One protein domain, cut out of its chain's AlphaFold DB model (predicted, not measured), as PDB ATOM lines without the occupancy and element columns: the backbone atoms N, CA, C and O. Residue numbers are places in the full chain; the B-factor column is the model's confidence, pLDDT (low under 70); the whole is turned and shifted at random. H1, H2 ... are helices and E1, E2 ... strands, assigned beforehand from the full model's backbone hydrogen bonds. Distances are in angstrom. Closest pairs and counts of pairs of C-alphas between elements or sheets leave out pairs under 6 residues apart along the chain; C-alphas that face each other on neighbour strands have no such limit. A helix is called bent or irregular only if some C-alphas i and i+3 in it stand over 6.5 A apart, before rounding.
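This is residues 166 to 310 of the 557 residues of the protein "RNA-dependent RNA polymerase" of Hordeum vulgare subsp. vulgare (UniProt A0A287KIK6). With little regular structure, this is one strongly twisted, branched sheet of eight strands, bent at E4 and E5, with two tiny helices on one face and residues 234 to 246 sticking out. The 145 printed residues, mostly strand but with 55 in named elements, run E1 H1 E2 E3 H2 E4 E5 E6 E7 E8. The sheet is mixed, and the whole is only just loose, close to compact: the radius of gyration of the C-alphas is 17.9 A and the spans are 58 by 47 by 28 A.

E1, residues 166 to 171, begins at C-alpha 166 (138.022, 146.982, 75.378). H1 is 173 to 176, E2 180 to 183, E3 210 to 214, H2 215 to 218. E4, 253 to 260, spans 20.1 A; E5, 263 to 272, 23.3 A. E6 is 279 to 282, E7 287 to 289, E8 303 to 309.

E4 and E5 form an antiparallel hairpin, N 254 to O 269 3.0 A. E3 is parallel to E5, N 211 to O 268 2.8 A. H1 and H2, too short for O i to N i+4 pairs, are on the same face.

The printed part has no cut. Links E2 to E3, H2 to E4 and E7 to E8 are long. In the printed part 25 residues are under 70 in pLDDT, among them residues 231 to 248.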
ATOM      1  N   LYS A 166     137.046 146.012  75.879       90.50
ATOM      2  CA  LYS A 166     138.022 146.982  75.378       90.50
ATOM      3  C   LYS A 166     139.389 146.604  75.929       90.50
ATOM      4  O   LYS A 166     139.528 146.532  77.150       90.50
ATOM      5  N   THR A 167     140.341 146.325  75.050       92.00
ATOM      6  CA  THR A 167     141.622 145.716  75.428       92.00
ATOM      7  C   THR A 167     142.768 146.177  74.535       92.00
ATOM      8  O   THR A 167     142.560 146.706  73.439       92.00
ATOM      9  N   ILE A 168     143.995 145.922  74.979       91.12
ATOM     10  CA  ILE A 168     145.242 146.066  74.222       91.12
ATOM     11  C   ILE A 168     145.820 144.667  74.019       91.12
ATOM     12  O   ILE A 168     145.820 143.868  74.946       91.12
ATOM     13  N   THR A 169     146.251 144.356  72.801       93.00
ATOM     14  CA  THR A 169     146.796 143.029  72.488       93.00
ATOM     15  C   THR A 169     148.235 143.000  72.977       93.00
ATOM     16  O   THR A 169     149.013 143.859  72.568       93.00
ATOM     17  N   LEU A 170     148.549 142.076  73.885       94.06
ATOM     18  CA  LEU A 170     149.912 141.842  74.363       94.06
ATOM     19  C   LEU A 170     150.612 140.801  73.492       94.06
ATOM     20  O   LEU A 170     151.744 141.021  73.084       94.06
ATOM     21  N   LEU A 171     149.920 139.691  73.223       94.62
ATOM     22  CA  LEU A 171     150.393 138.594  72.381       94.62
ATOM     23  C   LEU A 171     149.307 138.271  71.361       94.62
ATOM     24  O   LEU A 171     148.135 138.128  71.729       94.62
ATOM     25  N   ASP A 172     149.685 138.177  70.097       93.00
ATOM     26  CA  ASP A 172     148.817 137.700  69.026       93.00
ATOM     27  C   ASP A 172     148.987 136.187  68.796       93.00
ATOM     28  O   ASP A 172     149.557 135.472  69.622       93.00
ATOM     29  N   ASP A 173     148.429 135.688  67.695       91.06
ATOM     30  CA  ASP A 173     148.446 134.268  67.348       91.06
ATOM     31  C   ASP A 173     149.867 133.737  67.097       91.06
ATOM     32  O   ASP A 173     150.231 132.665  67.587       91.06
ATOM     33  N   GLU A 174     150.707 134.517  66.406       90.75
ATOM     34  CA  GLU A 174     152.090 134.132  66.116       90.75
ATOM     35  C   GLU A 174     152.946 134.113  67.382       90.75
ATOM     36  O   GLU A 174     153.792 133.229  67.548       90.75
ATOM     37  N   ASP A 175     152.732 135.072  68.282       91.56
ATOM     38  CA  ASP A 175     153.386 135.097  69.585       91.56
ATOM     39  C   ASP A 175     152.965 133.905  70.448       91.56
ATOM     40  O   ASP A 175     153.826 133.186  70.957       91.56
ATOM     41  N   LEU A 176     151.655 133.664  70.593       92.69
ATOM     42  CA  LEU A 176     151.130 132.595  71.449       92.69
ATOM     43  C   LEU A 176     151.516 131.198  70.967       92.69
ATOM     44  O   LEU A 176     151.662 130.302  71.793       92.69
ATOM     45  N   SER A 177     151.761 131.008  69.668       91.19
ATOM     46  CA  SER A 177     152.286 129.739  69.139       91.19
ATOM     47  C   SER A 177     153.662 129.350  69.709       91.19
ATOM     48  O   SER A 177     154.059 128.188  69.624       91.19
ATOM     49  N   LYS A 178     154.392 130.314  70.289       93.62
ATOM     50  CA  LYS A 178     155.734 130.150  70.874       93.62
ATOM     51  C   LYS A 178     155.722 130.196  72.405       93.62
ATOM     52  O   LYS A 178     156.800 130.215  73.000       93.62
ATOM     53  N   VAL A 179     154.541 130.282  73.019       95.94
ATOM     54  CA  VAL A 179     154.343 130.399  74.468       95.94
ATOM     55  C   VAL A 179     153.832 129.078  75.021       95.94
ATOM     56  O   VAL A 179     152.905 128.480  74.475       95.94
ATOM     57  N   ASP A 180     154.415 128.641  76.131       96.25
ATOM     58  CA  ASP A 180     153.951 127.477  76.872       96.25
ATOM     59  C   ASP A 180     152.807 127.879  77.811       96.25
ATOM     60  O   ASP A 180     153.007 128.480  78.871       96.25
ATOM     61  N   VAL A 181     151.575 127.597  77.383       96.50
ATOM     62  CA  VAL A 181     150.368 127.838  78.181       96.50
ATOM     63  C   VAL A 181     150.051 126.579  78.983       96.50
ATOM     64  O   VAL A 181     149.454 125.629  78.470       96.50
ATOM     65  N   VAL A 182     150.405 126.596  80.265       96.81
ATOM     66  CA  VAL A 182     150.247 125.466  81.186       96.81
ATOM     67  C   VAL A 182     149.007 125.670  82.047       96.81
ATOM     68  O   VAL A 182     148.794 126.736  82.624       96.81
ATOM     69  N   THR A 183     148.174 124.635  82.164       97.00
ATOM     70  CA  THR A 183     147.063 124.644  83.126       97.00
ATOM     71  C   THR A 183     147.534 124.049  84.450       97.00
ATOM     72  O   THR A 183     147.936 122.890  84.485       97.00
ATOM     73  N   VAL A 184     147.473 124.832  85.526       96.88
ATOM     74  CA  VAL A 184     147.821 124.420  86.894       96.88
ATOM     75  C   VAL A 184     146.569 124.381  87.771       96.88
ATOM     76  O   VAL A 184     145.681 125.222  87.628       96.88
ATOM     77  N   ASP A 185     146.481 123.413  88.682       97.06
ATOM     78  CA  ASP A 185     145.292 123.218  89.524       97.06
ATOM     79  C   ASP A 185     145.052 124.391  90.474       97.06
ATOM     80  O   ASP A 185     145.995 124.938  91.038       97.06
ATOM     81  N   ASP A 186     143.793 124.769  90.699       97.38
ATOM     82  CA  ASP A 186     143.441 125.735  91.744       97.38
ATOM     83  C   ASP A 186     143.825 125.227  93.143       97.38
ATOM     84  O   ASP A 186     143.705 124.039  93.445       97.38
ATOM     85  N   VAL A 187     144.259 126.135  94.022       96.81
ATOM     86  CA  VAL A 187     144.639 125.775  95.396       96.81
ATOM     87  C   VAL A 187     143.373 125.625  96.247       96.81
ATOM     88  O   VAL A 187     142.663 126.617  96.429       96.81
ATOM     89  N   PRO A 188     143.061 124.432  96.789       96.94
ATOM     90  CA  PRO A 188     141.855 124.228  97.584       96.94
ATOM     91  C   PRO A 188     141.986 124.845  98.981       96.94
ATOM     92  O   PRO A 188     143.048 124.779  99.605       96.94
ATOM     93  N   CYS A 189     140.885 125.375  99.509       95.81
ATOM     94  CA  CYS A 189     140.789 125.785 100.904       95.81
ATOM     95  C   CYS A 189     140.779 124.558 101.821       95.81
ATOM     96  O   CYS A 189     140.159 123.533 101.510       95.81
ATOM     97  N   LYS A 190     141.459 124.671 102.964       94.31
ATOM     98  CA  LYS A 190     141.624 123.580 103.930       94.31
ATOM     99  C   LYS A 190     141.200 124.031 105.320       94.31
ATOM    100  O   LYS A 190     141.505 125.153 105.717       94.31
ATOM    101  N   ASP A 191     140.503 123.161 106.041       91.19
ATOM    102  CA  ASP A 191     140.161 123.394 107.442       91.19
ATOM    103  C   ASP A 191     141.385 123.249 108.365       91.19
ATOM    104  O   ASP A 191     142.496 122.943 107.925       91.19
ATOM    105  N   GLU A 192     141.179 123.461 109.666       88.00
ATOM    106  CA  GLU A 192     142.224 123.335 110.695       88.00
ATOM    107  C   GLU A 192     142.854 121.930 110.750       88.00
ATOM    108  O   GLU A 192     143.999 121.783 111.174       88.00
ATOM    109  N   ASN A 193     142.141 120.906 110.271       88.50
ATOM    110  CA  ASN A 193     142.607 119.521 110.204       88.50
ATOM    111  C   ASN A 193     143.287 119.191 108.860       88.50
ATOM    112  O   ASN A 193     143.675 118.044 108.629       88.50
ATOM    113  N   GLY A 194     143.408 120.164 107.953       88.25
ATOM    114  CA  GLY A 194     143.980 119.990 106.619       88.25
ATOM    115  C   GLY A 194     143.038 119.347 105.595       88.25
ATOM    116  O   GLY A 194     143.481 119.028 104.487       88.25
ATOM    117  N   SER A 195     141.759 119.160 105.926       92.69
ATOM    118  CA  SER A 195     140.756 118.579 105.026       92.69
ATOM    119  C   SER A 195     140.203 119.628 104.063       92.69
ATOM    120  O   SER A 195     140.023 120.787 104.426       92.69
ATOM    121  N   ILE A 196     139.920 119.223 102.820       94.25
ATOM    122  CA  ILE A 196     139.382 120.120 101.787       94.25
ATOM    123  C   ILE A 196     137.985 120.601 102.187       94.25
ATOM    124  O   ILE A 196     137.085 119.791 102.429       94.25
ATOM    125  N   VAL A 197     137.790 121.918 102.190       91.88
ATOM    126  CA  VAL A 197     136.504 122.531 102.531       91.88
ATOM    127  C   VAL A 197     135.572 122.505 101.323       91.88
ATOM    128  O   VAL A 197     135.896 122.991 100.236       91.88
ATOM    129  N   LEU A 198     134.377 121.945 101.526       89.44
ATOM    130  CA  LEU A 198     133.319 121.888 100.524       89.44
ATOM    131  C   LEU A 198     132.171 122.818 100.915       89.44
ATOM    132  O   LEU A 198     131.572 122.662 101.980       89.44
ATOM    133  N   LYS A 199     131.781 123.713 100.009       84.00
ATOM    134  CA  LYS A 199     130.579 124.540 100.138       84.00
ATOM    135  C   LYS A 199     129.588 124.139  99.055       84.00
ATOM    136  O   LYS A 199     129.876 124.206  97.868       84.00
ATOM    137  N   HIS A 200     128.413 123.655  99.457       81.56
ATOM    138  CA  HIS A 200     127.372 123.178  98.530       81.56
ATOM    139  C   HIS A 200     127.840 122.101  97.526       81.56
ATOM    140  O   HIS A 200     127.353 122.058  96.396       81.56
ATOM    141  N   LYS A 201     128.736 121.199  97.961       81.06
ATOM    142  CA  LYS A 201     129.398 120.157  97.140       81.06
ATOM    143  C   LYS A 201     130.408 120.685  96.109       81.06
ATOM    144  O   LYS A 201     130.869 119.907  95.280       81.06
ATOM    145  N   GLU A 202     130.749 121.967  96.156       86.88
ATOM    146  CA  GLU A 202     131.818 122.571  95.361       86.88
ATOM    147  C   GLU A 202     133.024 122.830  96.277       86.88
ATOM    148  O   GLU A 202     132.861 123.189  97.445       86.88
ATOM    149  N   VAL A 203     134.230 122.574  95.769       92.31
ATOM    150  CA  VAL A 203     135.479 122.821  96.500       92.31
ATOM    151  C   VAL A 203     135.694 124.326  96.588       92.31
ATOM    152  O   VAL A 203     135.642 125.009  95.566       92.31
ATOM    153  N   LEU A 204     135.926 124.841  97.797       94.06
ATOM    154  CA  LEU A 204     136.376 126.221  97.962       94.06
ATOM    155  C   LEU A 204     137.840 126.329  97.544       94.06
ATOM    156  O   LEU A 204     138.635 125.438  97.841       94.06
ATOM    157  N   ILE A 205     138.186 127.413  96.856       97.00
ATOM    158  CA  ILE A 205     139.527 127.636  96.318       97.00
ATOM    159  C   ILE A 205     140.057 129.009  96.720       97.00
ATOM    160  O   ILE A 205     139.310 129.980  96.841       97.00
ATOM    161  N   HIS A 206     141.373 129.081  96.893       97.19
ATOM    162  CA  HIS A 206     142.088 130.314  97.201       97.19
ATOM    163  C   HIS A 206     142.454 131.115  95.959       97.19
ATOM    164  O   HIS A 206     142.600 132.321  96.052       97.19
ATOM    165  N   THR A 207     142.573 130.483  94.793       97.19
ATOM    166  CA  THR A 207     143.151 131.091  93.582       97.19
ATOM    167  C   THR A 207     142.126 131.438  92.501       97.19
ATOM    168  O   THR A 207     142.478 131.480  91.323       97.19
ATOM    169  N   ASP A 208     140.859 131.672  92.871       97.12
ATOM    170  CA  ASP A 208     139.787 131.916  91.896       97.12
ATOM    171  C   ASP A 208     140.107 133.120  91.000       97.12
ATOM    172  O   ASP A 208     140.146 134.262  91.453       97.12
ATOM    173  N   GLY A 209     140.346 132.859  89.716       96.88
ATOM    174  CA  GLY A 209     140.527 133.905  88.718       96.88
ATOM    175  C   GLY A 209     141.946 134.457  88.583       96.88
ATOM    176  O   GLY A 209     142.114 135.390  87.801       96.88
ATOM    177  N   THR A 210     142.964 133.883  89.236       97.75
ATOM    178  CA  THR A 210     144.358 134.347  89.094       97.75
ATOM    179  C   THR A 210     145.334 133.263  88.628       97.75
ATOM    180  O   THR A 210     145.280 132.108  89.052       97.75
ATOM    181  N   GLY A 211     146.240 133.656  87.736       97.88
ATOM    182  CA  GLY A 211     147.311 132.845  87.168       97.88
ATOM    183  C   GLY A 211     148.651 133.578  87.219       97.88
ATOM    184  O   GLY A 211     148.768 134.638  87.837       97.88
ATOM    185  N   LEU A 212     149.662 133.019  86.560       97.94
ATOM    186  CA  LEU A 212     151.026 133.553  86.566       97.94
ATOM    187  C   LEU A 212     151.546 133.748  85.136       97.94
ATOM    188  O   LEU A 212     151.113 133.055  84.213       97.94
ATOM    189  N   ILE A 213     152.480 134.674  84.956       97.56
ATOM    190  CA  ILE A 213     153.147 134.944  83.678       97.56
ATOM    191  C   ILE A 213     154.632 135.217  83.903       97.56
ATOM    192  O   ILE A 213     155.007 135.855  84.889       97.56
ATOM    193  N   SER A 214     155.468 134.722  82.996       96.06
ATOM    194  CA  SER A 214     156.907 134.957  83.022       96.06
ATOM    195  C   SER A 214     157.260 136.428  82.776       96.06
ATOM    196  O   SER A 214     156.544 137.166  82.086       96.06
ATOM    197  N   GLU A 215     158.377 136.865  83.355       93.56
ATOM    198  CA  GLU A 215     158.827 138.260  83.296       93.56
ATOM    199  C   GLU A 215     159.073 138.736  81.851       93.56
ATOM    200  O   GLU A 215     158.666 139.836  81.480       93.56
ATOM    201  N   ASP A 216     159.646 137.886  80.992       93.44
ATOM    202  CA  ASP A 216     159.948 138.210  79.591       93.44
ATOM    203  C   ASP A 216     158.694 138.572  78.774       93.44
ATOM    204  O   ASP A 216     158.710 139.504  77.963       93.44
ATOM    205  N   LEU A 217     157.579 137.878  79.020       94.81
ATOM    206  CA  LEU A 217     156.303 138.174  78.373       94.81
ATOM    207  C   LEU A 217     155.666 139.438  78.950       94.81
ATOM    208  O   LEU A 217     155.084 140.227  78.201       94.81
ATOM    209  N   ALA A 218     155.782 139.646  80.263       92.88
ATOM    210  CA  ALA A 218     155.262 140.838  80.923       92.88
ATOM    211  C   ALA A 218     155.974 142.116  80.462       92.88
ATOM    212  O   ALA A 218     155.313 143.133  80.252       92.88
ATOM    213  N   LYS A 219     157.285 142.046  80.203       91.25
ATOM    214  CA  LYS A 219     158.091 143.162  79.678       91.25
ATOM    215  C   LYS A 219     157.624 143.677  78.320       91.25
ATOM    216  O   LYS A 219     157.842 144.845  78.026       91.25
ATOM    217  N   LYS A 220     156.896 142.883  77.520       90.44
ATOM    218  CA  LYS A 220     156.237 143.383  76.293       90.44
ATOM    219  C   LYS A 220     155.147 144.430  76.585       90.44
ATOM    220  O   LYS A 220     154.726 145.163  75.686       90.44
ATOM    221  N   CYS A 221     154.664 144.524  77.826       86.00
ATOM    222  CA  CYS A 221     153.722 145.545  78.270       86.00
ATOM    223  C   CYS A 221     154.462 146.798  78.771       86.00
ATOM    224  O   CYS A 221     154.567 147.041  79.966       86.00
ATOM    225  N   HIS A 222     154.932 147.635  77.845       68.31
ATOM    226  CA  HIS A 222     155.732 148.832  78.158       68.31
ATOM    227  C   HIS A 222     154.935 150.032  78.707       68.31
ATOM    228  O   HIS A 222     155.432 151.158  78.733       68.31
ATOM    229  N   THR A 223     153.647 149.877  79.018       73.69
ATOM    230  CA  THR A 223     152.816 151.011  79.443       73.69
ATOM    231  C   THR A 223     151.639 150.547  80.278       73.69
ATOM    232  O   THR A 223     150.919 149.620  79.910       73.69
ATOM    233  N   SER A 224     151.383 151.284  81.352       78.69
ATOM    234  CA  SER A 224     150.179 151.190  82.162       78.69
ATOM    235  C   SER A 224     148.898 151.219  81.318       78.69
ATOM    236  O   SER A 224     148.663 152.129  80.519       78.69
ATOM    237  N   VAL A 225     148.033 150.227  81.515       77.75
ATOM    238  CA  VAL A 225     146.747 150.102  80.821       77.75
ATOM    239  C   VAL A 225     145.614 150.299  81.819       77.75
ATOM    240  O   VAL A 225     145.614 149.716  82.902       77.75
ATOM    241  N   SER A 226     144.592 151.067  81.441       78.75
ATOM    242  CA  SER A 226     143.333 151.145  82.186       78.75
ATOM    243  C   SER A 226     142.137 151.110  81.241       78.75
ATOM    244  O   SER A 226     142.008 151.934  80.336       78.75
ATOM    245  N   LYS A 227     141.239 150.138  81.445       74.88
ATOM    246  CA  LYS A 227     140.019 149.938  80.634       74.88
ATOM    247  C   LYS A 227     140.298 149.875  79.118       74.88
ATOM    248  O   LYS A 227     139.484 150.339  78.315       74.88
ATOM    249  N   GLY A 228     141.436 149.296  78.736       63.25
ATOM    250  CA  GLY A 228     141.888 149.164  77.350       63.25
ATOM    251  C   GLY A 228     142.464 150.441  76.727       63.25
ATOM    252  O   GLY A 228     142.618 150.481  75.508       63.25
ATOM    253  N   ASN A 229     142.759 151.473  77.524       68.81
ATOM    254  CA  ASN A 229     143.518 152.653  77.107       68.81
ATOM    255  C   ASN A 229     144.941 152.596  77.667       68.81
ATOM    256  O   ASN A 229     145.124 152.192  78.813       68.81
ATOM    257  N   LEU A 230     145.914 153.053  76.875       70.88
ATOM    258  CA  LEU A 230     147.254 153.367  77.371       70.88
ATOM    259  C   LEU A 230     147.164 154.635  78.223       70.88
ATOM    260  O   LEU A 230     146.619 155.638  77.756       70.88
ATOM    261  N   LEU A 231     147.688 154.588  79.441       62.97
ATOM    262  CA  LEU A 231     147.925 155.775  80.253       62.97
ATOM    263  C   LEU A 231     149.195 156.451  79.715       62.97
ATOM    264  O   LEU A 231     150.208 155.788  79.505       62.97
ATOM    265  N   SER A 232     149.138 157.742  79.389       51.34
ATOM    266  CA  SER A 232     150.315 158.440  78.863       51.34
ATOM    267  C   SER A 232     151.358 158.633  79.961       51.34
ATOM    268  O   SER A 232     151.026 159.129  81.027       51.34
ATOM    269  N   VAL A 233     152.631 158.355  79.666       42.97
ATOM    270  CA  VAL A 233     153.800 158.549  80.561       42.97
ATOM    271  C   VAL A 233     153.951 160.002  81.068       42.97
ATOM    272  O   VAL A 233     154.694 160.275  82.001       42.97
ATOM    273  N   HIS A 234     153.212 160.954  80.493       38.34
ATOM    274  CA  HIS A 234     153.192 162.356  80.914       38.34
ATOM    275  C   HIS A 234     152.167 162.696  82.011       38.34
ATOM    276  O   HIS A 234     152.053 163.870  82.351       38.34
ATOM    277  N   ASP A 235     151.420 161.722  82.542       42.78
ATOM    278  CA  ASP A 235     150.313 162.000  83.476       42.78
ATOM    279  C   ASP A 235     150.742 162.232  84.939       42.78
ATOM    280  O   ASP A 235     149.917 162.683  85.723       42.78
ATOM    281  N   ASP A 236     152.007 161.984  85.310       39.97
ATOM    282  CA  ASP A 236     152.418 161.960  86.729       39.97
ATOM    283  C   ASP A 236     153.727 162.712  87.075       39.97
ATOM    284  O   ASP A 236     154.120 162.730  88.244       39.97
ATOM    285  N   SER A 237     154.419 163.368  86.133       34.56
ATOM    286  CA  SER A 237     155.693 164.053  86.435       34.56
ATOM    287  C   SER A 237     155.539 165.553  86.703       34.56
ATOM    288  O   SER A 237     155.924 166.411  85.908       34.56
ATOM    289  N   VAL A 238     155.042 165.874  87.899       37.62
ATOM    290  CA  VAL A 238     155.392 167.129  88.584       37.62
ATOM    291  C   VAL A 238     155.868 166.807  89.998       37.62
ATOM    292  O   VAL A 238     155.263 167.222  90.975       37.62
ATOM    293  N   ASP A 239     156.945 166.031  90.102       33.47
ATOM    294  CA  ASP A 239     157.964 166.260  91.125       33.47
ATOM    295  C   ASP A 239     159.281 165.574  90.727       33.47
ATOM    296  O   ASP A 239     159.291 164.476  90.176       33.47
ATOM    297  N   SER A 240     160.378 166.288  90.991       32.03
ATOM    298  CA  SER A 240     161.797 165.915  90.834       32.03
ATOM    299  C   SER A 240     162.312 165.553  89.429       32.03
ATOM    300  O   SER A 240     162.140 164.464  88.896       32.03
ATOM    301  N   LYS A 241     163.095 166.491  88.877       36.41
ATOM    302  CA  LYS A 241     164.311 166.157  88.124       36.41
ATOM    303  C   LYS A 241     165.204 165.303  89.036       36.41
ATOM    304  O   LYS A 241     165.306 165.653  90.205       36.41
ATOM    305  N   GLU A 242     165.865 164.299  88.460       31.95
ATOM    306  CA  GLU A 242     166.679 163.252  89.118       31.95
ATOM    307  C   GLU A 242     165.891 161.999  89.521       31.95
ATOM    308  O   GLU A 242     165.733 161.702  90.690       31.95
ATOM    309  N   ASP A 243     165.403 161.265  88.522       31.03
ATOM    310  CA  ASP A 243     165.676 159.830  88.399       31.03
ATOM    311  C   ASP A 243     165.494 159.470  86.920       31.03
ATOM    312  O   ASP A 243     164.469 159.754  86.295       31.03
ATOM    313  N   GLN A 244     166.548 158.944  86.300       31.06
ATOM    314  CA  GLN A 244     166.434 158.311  84.992       31.06
ATOM    315  C   GLN A 244     165.532 157.091  85.191       31.06
ATOM    316  O   GLN A 244     165.961 156.116  85.791       31.06
ATOM    317  N   PHE A 245     164.274 157.172  84.751       36.25
ATOM    318  CA  PHE A 245     163.354 156.038  84.762       36.25
ATOM    319  C   PHE A 245     163.997 154.871  84.007       36.25
ATOM    320  O   PHE A 245     164.241 154.973  82.801       36.25
ATOM    321  N   ASP A 246     164.285 153.792  84.733       36.28
ATOM    322  CA  ASP A 246     164.768 152.545  84.161       36.28
ATOM    323  C   ASP A 246     163.803 152.054  83.076       36.28
ATOM    324  O   ASP A 246     162.579 152.075  83.210       36.28
ATOM    325  N   ILE A 247     164.388 151.594  81.975       42.06
ATOM    326  CA  ILE A 247     163.725 151.138  80.744       42.06
ATOM    327  C   ILE A 247     163.011 149.773  80.945       42.06
ATOM    328  O   ILE A 247     162.478 149.206  79.994       42.06
ATOM    329  N   ASP A 248     162.955 149.256  82.178       50.22
ATOM    330  CA  ASP A 248     162.610 147.862  82.504       50.22
ATOM    331  C   ASP A 248     161.340 147.696  83.372       50.22
ATOM    332  O   ASP A 248     161.110 146.633  83.944       50.22
ATOM    333  N   ASP A 249     160.497 148.731  83.480       72.12
ATOM    334  CA  ASP A 249     159.315 148.708  84.357       72.12
ATOM    335  C   ASP A 249     158.109 148.034  83.666       72.12
ATOM    336  O   ASP A 249     157.470 148.593  82.767       72.12
ATOM    337  N   HIS A 250     157.805 146.797  84.067       85.62
ATOM    338  CA  HIS A 250     156.605 146.063  83.660       85.62
ATOM    339  C   HIS A 250     155.568 146.063  84.796       85.62
ATOM    340  O   HIS A 250     155.917 146.097  85.976       85.62
ATOM    341  N   PRO A 251     154.261 145.980  84.494       91.19
ATOM    342  CA  PRO A 251     153.249 145.918  85.545       91.19
ATOM    343  C   PRO A 251     153.371 144.621  86.357       91.19
ATOM    344  O   PRO A 251     153.512 143.547  85.779       91.19
ATOM    345  N   LEU A 252     153.232 144.701  87.685       93.38
ATOM    346  CA  LEU A 252     153.204 143.529  88.574       93.38
ATOM    347  C   LEU A 252     152.028 142.578  88.279       93.38
ATOM    348  O   LEU A 252     152.167 141.359  88.358       93.38
ATOM    349  N   LEU A 253     150.852 143.128  87.971       95.62
ATOM    350  CA  LEU A 253     149.621 142.365  87.780       95.62
ATOM    351  C   LEU A 253     148.883 142.844  86.530       95.62
ATOM    352  O   LEU A 253     148.733 144.045  86.296       95.62
ATOM    353  N   MET A 254     148.374 141.914  85.728       96.75
ATOM    354  CA  MET A 254     147.623 142.233  84.512       96.75
ATOM    355  C   MET A 254     146.262 141.554  84.525       96.75
ATOM    356  O   MET A 254     146.181 140.331  84.543       96.75
ATOM    357  N   GLN A 255     145.179 142.327  84.446       97.62
ATOM    358  CA  GLN A 255     143.857 141.785  84.149       97.62
ATOM    359  C   GLN A 255     143.765 141.485  82.653       97.62
ATOM    360  O   GLN A 255     143.903 142.390  81.821       97.62
ATOM    361  N   VAL A 256     143.453 140.237  82.311       97.38
ATOM    362  CA  VAL A 256     143.508 139.743  80.935       97.38
ATOM    363  C   VAL A 256     142.203 139.099  80.465       97.38
ATOM    364  O   VAL A 256     141.308 138.731  81.237       97.38
ATOM    365  N   ARG A 257     142.090 138.982  79.144       96.94
ATOM    366  CA  ARG A 257     141.252 138.005  78.451       96.94
ATOM    367  C   ARG A 257     142.167 137.249  77.504       96.94
ATOM    368  O   ARG A 257     142.909 137.877  76.764       96.94
ATOM    369  N   MET A 258     142.118 135.929  77.531       96.81
ATOM    370  CA  MET A 258     142.894 135.110  76.610       96.81
ATOM    371  C   MET A 258     141.947 134.226  75.817       96.81
ATOM    372  O   MET A 258     141.091 133.551  76.392       96.81
ATOM    373  N   PHE A 259     142.099 134.256  74.501       95.75
ATOM    374  CA  PHE A 259     141.488 133.302  73.587       95.75
ATOM    375  C   PHE A 259     142.605 132.379  73.121       95.75
ATOM    376  O   PHE A 259     143.644 132.872  72.685       95.75
ATOM    377  N   TYR A 260     142.448 131.072  73.317       93.94
ATOM    378  CA  TYR A 260     143.508 130.108  73.019       93.94
ATOM    379  C   TYR A 260     142.923 128.743  72.662       93.94
ATOM    380  O   TYR A 260     142.332 128.080  73.512       93.94
ATOM    381  N   ASN A 261     143.048 128.323  71.402       91.19
ATOM    382  CA  ASN A 261     142.589 127.028  70.888       91.19
ATOM    383  C   ASN A 261     141.136 126.695  71.287       91.19
ATOM    384  O   ASN A 261     140.818 125.601  71.757       91.19
ATOM    385  N   GLY A 262     140.247 127.683  71.150       92.06
ATOM    386  CA  GLY A 262     138.827 127.572  71.496       92.06
ATOM    387  C   GLY A 262     138.495 127.831  72.971       92.06
ATOM    388  O   GLY A 262     137.314 127.986  73.298       92.06
ATOM    389  N   LEU A 263     139.495 127.935  73.855       94.62
ATOM    390  CA  LEU A 263     139.314 128.372  75.242       94.62
ATOM    391  C   LEU A 263     139.037 129.874  75.304       94.62
ATOM    392  O   LEU A 263     139.613 130.658  74.551       94.62
ATOM    393  N   ALA A 264     138.215 130.278  76.271       96.56
ATOM    394  CA  ALA A 264     138.141 131.669  76.710       96.56
ATOM    395  C   ALA A 264     138.481 131.752  78.196       96.56
ATOM    396  O   ALA A 264     137.732 131.262  79.047       96.56
ATOM    397  N   VAL A 265     139.599 132.402  78.497       97.38
ATOM    398  CA  VAL A 265     140.139 132.566  79.845       97.38
ATOM    399  C   VAL A 265     139.976 134.023  80.274       97.38
ATOM    400  O   VAL A 265     140.226 134.950  79.500       97.38
ATOM    401  N   LYS A 266     139.523 134.239  81.510       97.38
ATOM    402  CA  LYS A 266     139.396 135.561  82.137       97.38
ATOM    403  C   LYS A 266     139.989 135.487  83.538       97.38
ATOM    404  O   LYS A 266     139.576 134.626  84.311       97.38
ATOM    405  N   GLY A 267     140.877 136.421  83.855       97.44
ATOM    406  CA  GLY A 267     141.495 136.498  85.169       97.44
ATOM    407  C   GLY A 267     142.562 137.580  85.262       97.44
ATOM    408  O   GLY A 267     142.659 138.431  84.369       97.44
ATOM    409  N   THR A 268     143.378 137.513  86.307       98.19
ATOM    410  CA  THR A 268     144.648 138.239  86.405       98.19
ATOM    411  C   THR A 268     145.844 137.321  86.175       98.19
ATOM    412  O   THR A 268     145.761 136.120  86.417       98.19
ATOM    413  N   LEU A 269     146.960 137.884  85.718       98.19
ATOM    414  CA  LEU A 269     148.260 137.220  85.639       98.19
ATOM    415  C   LEU A 269     149.272 138.010  86.467       98.19
ATOM    416  O   LEU A 269     149.520 139.181  86.165       98.19
ATOM    417  N   LEU A 270     149.799 137.378  87.517       97.56
ATOM    418  CA  LEU A 270     150.885 137.900  88.346       97.56
ATOM    419  C   LEU A 270     152.223 137.616  87.663       97.56
ATOM    420  O   LEU A 270     152.467 136.483  87.242       97.56
ATOM    421  N   VAL A 271     153.077 138.630  87.565       95.69
ATOM    422  CA  VAL A 271     154.422 138.458  87.012       95.69
ATOM    423  C   VAL A 271     155.321 137.772  88.032       95.69
ATOM    424  O   VAL A 271     155.382 138.192  89.187       95.69
ATOM    425  N   VAL A 272     156.003 136.714  87.597       94.44
ATOM    426  CA  VAL A 272     156.916 135.929  88.430       94.44
ATOM    427  C   VAL A 272     158.237 135.718  87.692       94.44
ATOM    428  O   VAL A 272     158.250 135.181  86.583       94.44
ATOM    429  N   ARG A 273     159.347 136.112  88.325       91.12
ATOM    430  CA  ARG A 273     160.717 136.032  87.784       91.12
ATOM    431  C   ARG A 273     161.243 134.612  87.640       91.12
ATOM    432  O   ARG A 273     161.982 134.316  86.711       91.12
ATOM    433  N   GLU A 274     160.850 133.734  88.553       89.62
ATOM    434  CA  GLU A 274     161.307 132.340  88.588       89.62
ATOM    435  C   GLU A 274     160.588 131.438  87.575       89.62
ATOM    436  O   GLU A 274     160.947 130.270  87.418       89.62
ATOM    437  N   LEU A 275     159.559 131.951  86.887       94.00
ATOM    438  CA  LEU A 275     158.916 131.191  85.825       94.00
ATOM    439  C   LEU A 275     159.866 131.035  84.634       94.00
ATOM    440  O   LEU A 275     160.534 132.002  84.262       94.00
ATOM    441  N   PRO A 276     159.880 129.856  83.985       95.62
ATOM    442  CA  PRO A 276     160.577 129.696  82.719       95.62
ATOM    443  C   PRO A 276     160.129 130.756  81.708       95.62
ATOM    444  O   PRO A 276     158.970 131.180  81.700       95.62
ATOM    445  N   GLU A 277     161.057 131.187  80.855       95.56
ATOM    446  CA  GLU A 277     160.739 132.156  79.809       95.56
ATOM    447  C   GLU A 277     159.609 131.643  78.911       95.56
ATOM    448  O   GLU A 277     159.540 130.456  78.577       95.56
ATOM    449  N   ARG A 278     158.756 132.567  78.460       96.12
ATOM    450  CA  ARG A 278     157.602 132.291  77.597       96.12
ATOM    451  C   ARG A 278     156.576 131.337  78.204       96.12
ATOM    452  O   ARG A 278     155.940 130.586  77.465       96.12
ATOM    453  N   THR A 279     156.363 131.396  79.513       97.88
ATOM    454  CA  THR A 279     155.384 130.550  80.202       97.88
ATOM    455  C   THR A 279     154.217 131.368  80.750       97.88
ATOM    456  O   THR A 279     154.387 132.423  81.367       97.88
ATOM    457  N   ILE A 280     153.003 130.852  80.555       98.25
ATOM    458  CA  ILE A 280     151.780 131.363  81.178       98.25
ATOM    459  C   ILE A 280     151.113 130.217  81.930       98.25
ATOM    460  O   ILE A 280     150.727 129.216  81.331       98.25
ATOM    461  N   HIS A 281     150.917 130.388  83.234       98.00
ATOM    462  CA  HIS A 281     150.124 129.469  84.045       98.00
ATOM    463  C   HIS A 281     148.690 129.982  84.158       98.00
ATOM    464  O   HIS A 281     148.442 131.049  84.725       98.00
ATOM    465  N   ILE A 282     147.737 129.197  83.666       97.94
ATOM    466  CA  ILE A 282     146.301 129.434  83.845       97.94
ATOM    467  C   ILE A 282     145.699 128.393  84.786       97.94
ATOM    468  O   ILE A 282     146.227 127.294  84.921       97.94
ATOM    469  N   ARG A 283     144.569 128.719  85.414       97.75
ATOM    470  CA  ARG A 283     143.856 127.812  86.325       97.75
ATOM    471  C   ARG A 283     142.461 127.452  85.816       97.75
ATOM    472  O   ARG A 283     141.869 128.258  85.089       97.75
ATOM    473  N   PRO A 284     141.891 126.296  86.213       97.44
ATOM    474  CA  PRO A 284     140.519 125.919  85.874       97.44
ATOM    475  C   PRO A 284     139.485 127.015  86.173       97.44
ATOM    476  O   PRO A 284     138.619 127.283  85.338       97.44
ATOM    477  N   SER A 285     139.609 127.709  87.306       96.62
ATOM    478  CA  SER A 285     138.749 128.837  87.697       96.62
ATOM    479  C   SER A 285     138.747 129.997  86.687       96.62
ATOM    480  O   SER A 285     137.726 130.668  86.490       96.62
ATOM    481  N   MET A 286     139.854 130.208  85.968       97.69
ATOM    482  CA  MET A 286     139.984 131.252  84.947       97.69
ATOM    483  C   MET A 286     139.307 130.865  83.623       97.69
ATOM    484  O   MET A 286     138.899 131.749  82.860       97.69
ATOM    485  N   ILE A 287     139.159 129.567  83.337       97.31
ATOM    486  CA  ILE A 287     138.577 129.052  82.091       97.31
ATOM    487  C   ILE A 287     137.059 129.231  82.140       97.31
ATOM    488  O   ILE A 287     136.325 128.553  82.858       97.31
ATOM    489  N   LYS A 288     136.551 130.180  81.354       96.12
ATOM    490  CA  LYS A 288     135.118 130.489  81.302       96.12
ATOM    491  C   LYS A 288     134.397 129.709  80.197       96.12
ATOM    492  O   LYS A 288     133.185 129.508  80.315       96.12
ATOM    493  N   VAL A 289     135.124 129.281  79.160       95.88
ATOM    494  CA  VAL A 289     134.665 128.413  78.058       95.88
ATOM    495  C   VAL A 289     135.737 127.366  77.782       95.88
ATOM    496  O   VAL A 289     136.899 127.727  77.607       95.88
ATOM    497  N   ASN A 290     135.329 126.096  77.732       94.31
ATOM    498  CA  ASN A 290     136.213 124.976  77.423       94.31
ATOM    499  C   ASN A 290     136.328 124.770  75.915       94.31
ATOM    500  O   ASN A 290     135.370 125.018  75.176       94.31
ATOM    501  N   SER A 291     137.478 124.256  75.484       92.31
ATOM    502  CA  SER A 291     137.660 123.769  74.127       92.31
ATOM    503  C   SER A 291     136.792 122.527  73.898       92.31
ATOM    504  O   SER A 291     136.323 121.862  74.821       92.31
ATOM    505  N   ASP A 292     136.537 122.250  72.628       90.38
ATOM    506  CA  ASP A 292     135.717 121.136  72.172       90.38
ATOM    507  C   ASP A 292     136.661 120.237  71.382       90.38
ATOM    508  O   ASP A 292     137.110 120.654  70.309       90.38
ATOM    509  N   PRO A 293     136.989 119.042  71.900       86.62
ATOM    510  CA  PRO A 293     137.913 118.134  71.241       86.62
ATOM    511  C   PRO A 293     137.486 117.761  69.816       86.62
ATOM    512  O   PRO A 293     138.350 117.499  68.983       86.62
ATOM    513  N   SER A 294     136.184 117.779  69.505       84.88
ATOM    514  CA  SER A 294     135.671 117.465  68.162       84.88
ATOM    515  C   SER A 294     135.992 118.538  67.115       84.88
ATOM    516  O   SER A 294     135.965 118.256  65.921       84.88
ATOM    517  N   LEU A 295     136.332 119.751  67.561       80.19
ATOM    518  CA  LEU A 295     136.733 120.877  66.715       80.19
ATOM    519  C   LEU A 295     138.256 121.093  66.716       80.19
ATOM    520  O   LEU A 295     138.732 122.110  66.205       80.19
ATOM    521  N   SER A 296     139.027 120.156  67.280       62.66
ATOM    522  CA  SER A 296     140.493 120.215  67.282       62.66
ATOM    523  C   SER A 296     141.013 120.252  65.841       62.66
ATOM    524  O   SER A 296     140.798 119.314  65.078       62.66
ATOM    525  N   GLY A 297     141.666 121.353  65.455       57.44
ATOM    526  CA  GLY A 297     142.155 121.596  64.089       57.44
ATOM    527  C   GLY A 297     141.370 122.651  63.299       57.44
ATOM    528  O   GLY A 297     141.815 123.066  62.229       57.44
ATOM    529  N   GLY A 298     140.235 123.136  63.815       62.38
ATOM    530  CA  GLY A 298     139.586 124.341  63.299       62.38
ATOM    531  C   GLY A 298     140.384 125.602  63.650       62.38
ATOM    532  O   GLY A 298     140.881 125.734  64.766       62.38
ATOM    533  N   HIS A 299     140.494 126.549  62.712       69.00
ATOM    534  CA  HIS A 299     141.196 127.818  62.938       69.00
ATOM    535  C   HIS A 299     140.435 128.671  63.971       69.00
ATOM    536  O   HIS A 299     139.442 129.309  63.630       69.00
ATOM    537  N   SER A 300     140.887 128.674  65.226       81.44
ATOM    538  CA  SER A 300     140.432 129.605  66.270       81.44
ATOM    539  C   SER A 300     141.407 130.774  66.374       81.44
ATOM    540  O   SER A 300     142.581 130.618  66.058       81.44
ATOM    541  N   PHE A 301     140.939 131.943  66.803       86.44
ATOM    542  CA  PHE A 301     141.829 133.074  67.063       86.44
ATOM    543  C   PHE A 301     142.507 132.926  68.410       86.44
ATOM    544  O   PHE A 301     141.823 132.829  69.433       86.44
ATOM    545  N   ASN A 302     143.834 133.015  68.407       93.00
ATOM    546  CA  ASN A 302     144.597 133.115  69.634       93.00
ATOM    547  C   ASN A 302     145.009 134.566  69.881       93.00
ATOM    548  O   ASN A 302     145.457 135.274  68.981       93.00
ATOM    549  N   SER A 303     144.789 135.040  71.102       95.38
ATOM    550  CA  SER A 303     145.271 136.351  71.545       95.38
ATOM    551  C   SER A 303     145.256 136.451  73.064       95.38
ATOM    552  O   SER A 303     144.346 135.939  73.723       95.38
ATOM    553  N   LEU A 304     146.243 137.156  73.612       96.75
ATOM    554  CA  LEU A 304     146.277 137.596  75.002       96.75
ATOM    555  C   LEU A 304     146.026 139.103  75.050       96.75
ATOM    556  O   LEU A 304     146.789 139.914  74.525       96.75
ATOM    557  N   GLU A 305     144.929 139.474  75.690       95.50
ATOM    558  CA  GLU A 305     144.355 140.809  75.650       95.50
ATOM    559  C   GLU A 305     144.360 141.442  77.046       95.50
ATOM    560  O   GLU A 305     143.641 141.000  77.943       95.50
ATOM    561  N   ILE A 306     145.125 142.518  77.227       95.25
ATOM    562  CA  ILE A 306     145.201 143.290  78.471       95.25
ATOM    563  C   ILE A 306     144.036 144.262  78.567       95.25
ATOM    564  O   ILE A 306     143.688 144.991  77.636       95.25
ATOM    565  N   VAL A 307     143.458 144.315  79.753       93.69
ATOM    566  CA  VAL A 307     142.297 145.133  80.091       93.69
ATOM    567  C   VAL A 307     142.720 146.301  80.947       93.69
ATOM    568  O   VAL A 307     142.309 147.438  80.721       93.69
ATOM    569  N   SER A 308     143.489 145.977  81.974       93.31
ATOM    570  CA  SER A 308     144.015 146.886  82.964       93.31
ATOM    571  C   SER A 308     145.257 146.244  83.549       93.31
ATOM    572  O   SER A 308     145.309 145.025  83.699       93.31
ATOM    573  N   THR A 309     146.220 147.066  83.909       93.94
ATOM    574  CA  THR A 309     147.391 146.677  84.686       93.94
ATOM    575  C   THR A 309     147.209 147.112  86.137       93.94
ATOM    576  O   THR A 309     146.320 147.918  86.450       93.94
ATOM    577  N   SER A 310     148.058 146.602  87.022       91.38
ATOM    578  CA  SER A 310     148.391 147.266  88.272       91.38
ATOM    579  C   SER A 310     148.958 148.641  87.951       91.38
ATOM    580  O   SER A 310     149.913 148.768  87.190       91.38
TER     581      SER A 310